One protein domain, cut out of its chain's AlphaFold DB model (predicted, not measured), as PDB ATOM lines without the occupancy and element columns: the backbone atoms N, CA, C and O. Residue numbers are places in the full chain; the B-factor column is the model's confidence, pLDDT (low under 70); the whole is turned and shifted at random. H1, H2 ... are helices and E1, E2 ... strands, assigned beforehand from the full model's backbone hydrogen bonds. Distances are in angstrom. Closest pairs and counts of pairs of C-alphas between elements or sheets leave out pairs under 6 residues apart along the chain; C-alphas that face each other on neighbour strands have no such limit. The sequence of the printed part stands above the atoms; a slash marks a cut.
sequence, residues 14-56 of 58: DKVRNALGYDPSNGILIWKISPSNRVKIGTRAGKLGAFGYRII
ATOM      1  N   ASP A  14     -37.836  34.687  26.410       95.00
ATOM      2  CA  ASP A  14     -38.049  33.239  26.373       95.00
ATOM      3  C   ASP A  14     -39.393  32.884  25.750       95.00
ATOM      4  O   ASP A  14     -39.479  31.957  24.947       95.00
ATOM      5  N   LYS A  15     -40.444  33.669  26.027       93.38
ATOM      6  CA  LYS A  15     -41.752  33.454  25.403       93.38
ATOM      7  C   LYS A  15     -41.671  33.630  23.885       93.38
ATOM      8  O   LYS A  15     -42.234  32.826  23.145       93.38
ATOM      9  N   VAL A  16     -40.915  34.628  23.422       94.75
ATOM     10  CA  VAL A  16     -40.676  34.860  21.990       94.75
ATOM     11  C   VAL A  16     -39.919  33.684  21.362       94.75
ATOM     12  O   VAL A  16     -40.375  33.139  20.359       94.75
ATOM     13  N   ARG A  17     -38.810  33.238  21.967       96.06
ATOM     14  CA  ARG A  17     -37.982  32.121  21.459       96.06
ATOM     15  C   ARG A  17     -38.694  30.763  21.485       96.06
ATOM     16  O   ARG A  17     -38.443  29.897  20.640       96.06
ATOM     17  N   ASN A  18     -39.584  30.565  22.450       96.31
ATOM     18  CA  ASN A  18     -40.372  29.343  22.553       96.31
ATOM     19  C   ASN A  18     -41.465  29.293  21.483       96.31
ATOM     20  O   ASN A  18     -41.702  28.233  20.906       96.31
ATOM     21  N   ALA A  19     -42.087  30.431  21.173       96.81
ATOM     22  CA  ALA A  19     -43.187  30.474  20.219       96.81
ATOM     23  C   ALA A  19     -42.753  30.627  18.755       96.81
ATOM     24  O   ALA A  19     -43.476  30.164  17.871       96.81
ATOM     25  N   LEU A  20     -41.612  31.270  18.487       97.81
ATOM     26  CA  LEU A  20     -41.167  31.614  17.135       97.81
ATOM     27  C   LEU A  20     -39.886  30.882  16.740       97.81
ATOM     28  O   LEU A  20     -38.950  30.746  17.526       97.81
ATOM     29  N   GLY A  21     -39.850  30.441  15.489       97.50
ATOM     30  CA  GLY A  21     -38.663  29.953  14.799       97.50
ATOM     31  C   GLY A  21     -38.326  30.859  13.622       97.50
ATOM     32  O   GLY A  21     -39.159  31.657  13.194       97.50
ATOM     33  N   TYR A  22     -37.116  30.723  13.096       97.25
ATOM     34  CA  TYR A  22     -36.692  31.383  11.868       97.25
ATOM     35  C   TYR A  22     -36.550  30.334  10.768       97.25
ATOM     36  O   TYR A  22     -35.858  29.337  10.963       97.25
ATOM     37  N   ASP A  23     -37.220  30.552   9.641       97.00
ATOM     38  CA  ASP A  23     -37.032  29.780   8.420       97.00
ATOM     39  C   ASP A  23     -35.987  30.494   7.544       97.00
ATOM     40  O   ASP A  23     -36.295  31.542   6.961       97.00
ATOM     41  N   PRO A  24     -34.759  29.954   7.443       97.00
ATOM     42  CA  PRO A  24     -33.686  30.590   6.695       97.00
ATOM     43  C   PRO A  24     -33.896  30.537   5.181       97.00
ATOM     44  O   PRO A  24     -33.349  31.382   4.482       97.00
ATOM     45  N   SER A  25     -34.687  29.588   4.668       96.69
ATOM     46  CA  SER A  25     -34.913  29.446   3.223       96.69
ATOM     47  C   SER A  25     -35.718  30.614   2.648       96.69
ATOM     48  O   SER A  25     -35.475  31.050   1.527       96.69
ATOM     49  N   ASN A  26     -36.629  31.161   3.456       93.69
ATOM     50  CA  ASN A  26     -37.517  32.259   3.082       93.69
ATOM     51  C   ASN A  26     -37.221  33.564   3.842       93.69
ATOM     52  O   ASN A  26     -37.834  34.594   3.561       93.69
ATOM     53  N   GLY A  27     -36.329  33.529   4.835       95.75
ATOM     54  CA  GLY A  27     -35.996  34.679   5.675       95.75
ATOM     55  C   GLY A  27     -37.155  35.169   6.549       95.75
ATOM     56  O   GLY A  27     -37.292  36.368   6.789       95.75
ATOM     57  N   ILE A  28     -38.033  34.267   7.001       96.81
ATOM     58  CA  ILE A  28     -39.251  34.623   7.748       96.81
ATOM     59  C   ILE A  28     -39.299  33.976   9.126       96.81
ATOM     60  O   ILE A  28     -38.765  32.897   9.359       96.81
ATOM     61  N   LEU A  29     -40.023  34.616  10.042       97.62
ATOM     62  CA  LEU A  29     -40.405  33.987  11.301       97.62
ATOM     63  C   LEU A  29     -41.619  33.076  11.094       97.62
ATOM     64  O   LEU A  29     -42.584  33.455  10.419       97.62
ATOM     65  N   ILE A  30     -41.583  31.906  11.722       98.06
ATOM     66  CA  ILE A  30     -42.641  30.892  11.706       98.06
ATOM     67  C   ILE A  30     -43.080  30.540  13.126       98.06
ATOM     68  O   ILE A  30     -42.321  30.680  14.086       98.06
ATOM     69  N   TRP A  31     -44.309  30.060  13.272       98.06
ATOM     70  CA  TRP A  31     -44.816  29.570  14.548       98.06
ATOM     71  C   TRP A  31     -44.252  28.182  14.885       98.06
ATOM     72  O   TRP A  31     -44.472  27.233  14.140       98.06
ATOM     73  N   LYS A  32     -43.571  28.039  16.026       97.81
ATOM     74  CA  LYS A  32     -43.150  26.735  16.584       97.81
ATOM     75  C   LYS A  32     -44.268  26.035  17.354       97.81
ATOM     76  O   LYS A  32     -44.263  24.817  17.476       97.81
ATOM     77  N   ILE A  33     -45.211  26.816  17.874       96.94
ATOM     78  CA  ILE A  33     -46.384  26.346  18.617       96.94
ATOM     79  C   ILE A  33     -47.664  26.786  17.906       96.94
ATOM     80  O   ILE A  33     -47.631  27.646  17.034       96.94
ATOM     81  N   SER A  34     -48.804  26.221  18.291       96.19
ATOM     82  CA  SER A  34     -50.122  26.664  17.826       96.19
ATOM     83  C   SER A  34     -50.736  27.609  18.871       96.19
ATOM     84  O   SER A  34     -51.425  27.127  19.769       96.19
ATOM     85  N   PRO A  35     -50.513  28.940  18.809       91.50
ATOM     86  CA  PRO A  35     -51.013  29.871  19.828       91.50
ATOM     87  C   PRO A  35     -52.545  30.005  19.830       91.50
ATOM     88  O   PRO A  35     -53.123  30.513  20.784       91.50
ATOM     89  N   SER A  36     -53.220  29.586  18.756       92.75
ATOM     90  CA  SER A  36     -54.681  29.496  18.676       92.75
ATOM     91  C   SER A  36     -55.091  28.491  17.601       92.75
ATOM     92  O   SER A  36     -54.306  28.201  16.703       92.75
ATOM     93  N   ASN A  37     -56.346  28.032  17.606       94.88
ATOM     94  CA  ASN A  37     -56.854  27.048  16.633       94.88
ATOM     95  C   ASN A  37     -56.693  27.466  15.157       94.88
ATOM     96  O   ASN A  37     -56.635  26.609  14.269       94.88
ATOM     97  N   ARG A  38     -56.617  28.778  14.894       93.75
ATOM     98  CA  ARG A  38     -56.474  29.365  13.553       93.75
ATOM     99  C   ARG A  38     -55.029  29.424  13.062       93.75
ATOM    100  O   ARG A  38     -54.806  29.612  11.874       93.75
ATOM    101  N   VAL A  39     -54.059  29.292  13.961       95.38
ATOM    102  CA  VAL A  39     -52.637  29.432  13.652       95.38
ATOM    103  C   VAL A  39     -51.993  28.059  13.710       95.38
ATOM    104  O   VAL A  39     -52.012  27.417  14.753       95.38
ATOM    105  N   LYS A  40     -51.425  27.597  12.596       96.19
ATOM    106  CA  LYS A  40     -50.785  26.280  12.527       96.19
ATOM    107  C   LYS A  40     -49.274  26.398  12.707       96.19
ATOM    108  O   LYS A  40     -48.667  27.379  12.277       96.19
ATOM    109  N   ILE A  41     -48.675  25.385  13.324       97.50
ATOM    110  CA  ILE A  41     -47.217  25.263  13.445       97.50
ATOM    111  C   ILE A  41     -46.596  25.256  12.041       97.50
ATOM    112  O   ILE A  41     -47.196  24.749  11.095       97.50
ATOM    113  N   GLY A  42     -45.428  25.876  11.895       96.94
ATOM    114  CA  GLY A  42     -44.708  26.021  10.629       96.94
ATOM    115  C   GLY A  42     -45.203  27.167   9.746       96.94
ATOM    116  O   GLY A  42     -44.511  27.563   8.813       96.94
ATOM    117  N   THR A  43     -46.366  27.758  10.036       96.62
ATOM    118  CA  THR A  43     -46.885  28.874   9.232       96.62
ATOM    119  C   THR A  43     -46.200  30.196   9.570       96.62
ATOM    120  O   THR A  43     -45.738  30.412  10.694       96.62
ATOM    121  N   ARG A  44     -46.166  31.109   8.591       97.12
ATOM    122  CA  ARG A  44     -45.576  32.447   8.733       97.12
ATOM    123  C   ARG A  44     -46.219  33.220   9.884       97.12
ATOM    124  O   ARG A  44     -47.436  33.400   9.927       97.12
ATOM    125  N   ALA A  45     -45.386  33.737  10.780       97.56
ATOM    126  CA  ALA A  45     -45.841  34.389  11.993       97.56
ATOM    127  C   ALA A  45     -46.455  35.779  11.759       97.56
ATOM    128  O   ALA A  45     -46.080  36.531  10.852       97.56
ATOM    129  N   GLY A  46     -47.405  36.140  12.624       95.12
ATOM    130  CA  GLY A  46     -48.030  37.463  12.659       95.12
ATOM    131  C   GLY A  46     -49.030  37.744  11.539       95.12
ATOM    132  O   GLY A  46     -49.467  36.850  10.818       95.12
ATOM    133  N   LYS A  47     -49.375  39.021  11.379       94.44
ATOM    134  CA  LYS A  47     -50.299  39.543  10.358       94.44
ATOM    135  C   LYS A  47     -49.723  40.791   9.695       94.44
ATOM    136  O   LYS A  47     -48.856  41.441  10.276       94.44
ATOM    137  N   LEU A  48     -50.211  41.138   8.508       95.94
ATOM    138  CA  LEU A  48     -49.898  42.430   7.901       95.94
ATOM    139  C   LEU A  48     -50.654  43.538   8.645       95.94
ATOM    140  O   LEU A  48     -51.847  43.409   8.927       95.94
ATOM    141  N   GLY A  49     -49.935  44.590   9.023       93.88
ATOM    142  CA  GLY A  49     -50.496  45.833   9.534       93.88
ATOM    143  C   GLY A  49     -50.930  46.760   8.399       93.88
ATOM    144  O   GLY A  49     -50.642  46.505   7.231       93.88
ATOM    145  N   ALA A  50     -51.587  47.865   8.755       93.62
ATOM    146  CA  ALA A  50     -52.134  48.831   7.796       93.62
ATOM    147  C   ALA A  50     -51.084  49.425   6.835       93.62
ATOM    148  O   ALA A  50     -51.418  49.804   5.721       93.62
ATOM    149  N   PHE A  51     -49.815  49.462   7.247       94.94
ATOM    150  CA  PHE A  51     -48.707  50.039   6.479       94.94
ATOM    151  C   PHE A  51     -47.791  48.979   5.847       94.94
ATOM    152  O   PHE A  51     -46.631  49.250   5.562       94.94
ATOM    153  N   GLY A  52     -48.259  47.737   5.703       93.38
ATOM    154  CA  GLY A  52     -47.487  46.652   5.085       93.38
ATOM    155  C   GLY A  52     -46.458  45.975   5.999       93.38
ATOM    156  O   GLY A  52     -46.000  44.877   5.689       93.38
ATOM    157  N   TYR A  53     -46.145  46.549   7.166       94.19
ATOM    158  CA  TYR A  53     -45.297  45.886   8.162       94.19
ATOM    159  C   TYR A  53     -45.963  44.641   8.743       94.19
ATOM    160  O   TYR A  53     -47.163  44.623   9.025       94.19
ATOM    161  N   ARG A  54     -45.166  43.598   8.993       94.75
ATOM    162  CA  ARG A  54     -45.640  42.400   9.689       94.75
ATOM    163  C   ARG A  54     -45.577  42.616  11.197       94.75
ATOM    164  O   ARG A  54     -44.514  42.882  11.743       94.75
ATOM    165  N   ILE A  55     -46.708  42.439  11.869       94.25
ATOM    166  CA  ILE A  55     -46.822  42.550  13.324       94.25
ATOM    167  C   ILE A  55     -47.005  41.148  13.897       94.25
ATOM    168  O   ILE A  55     -47.929  40.428  13.505       94.25
ATOM    169  N   ILE A  56     -46.138  40.769  14.835       94.19
ATOM    170  CA  ILE A  56     -46.188  39.488  15.542       94.19
ATOM    171  C   ILE A  56     -46.454  39.775  17.020       94.19
ATOM    172  O   ILE A  56     -45.717  40.528  17.646       94.19
TER     173      ILE A  56
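This is residues 14 to 56 of the 58 residues of an uncharacterized protein of Candidatus Tokpelaia sp. JSC189 (UniProt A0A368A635). With little regular structure, this is a small hairpin of two short strands, E1 and E2, with one short helix, H1, at its open end and a long stretch, residues 32 to 56, that makes two loops. The second loop folds back on itself, residues 47 to 48 pairing antiparallel with 54 to 55. The printed part has 43 residues with one named helix and two named strands, in the order H1, E1, E2; the class is mixed, with only 14 residues in named elements. It is compact, with a radius of gyration of the C-alphas of 10.5 A and spans of 27 by 25 by 19 A.

Look first at E1, residues 20 to 23, and E2, residues 28 to 31, an antiparallel hairpin with 137 degrees between directions. N 21 and O 30 are within hydrogen-bond range at 2.9 A, and N 30 and O 21 at 2.8 A. C-alphas 22 and 29 face each other at 4.6 A. A tight link joins E1 to H1, residues 14 to 19, in which every O i to N i+4 pair is within hydrogen-bond range. The closest C-alphas of H1 and E2, Ala 19 and Trp 31, are 6.0 A apart.

Find C-alpha 20 at (-41.167, 31.614, 17.135); E1 runs 9.8 A from there. E2 runs 10.1 A to C-alpha 31 at (-44.816, 29.570, 14.548). H1, 8.5 A, begins at (-38.049, 33.239, 26.373).

The C-alphas farthest apart, Asp 14 and Phe 51, are 28.1 A apart. The printed part has no cut, and no printed residue is under 70 in pLDDT.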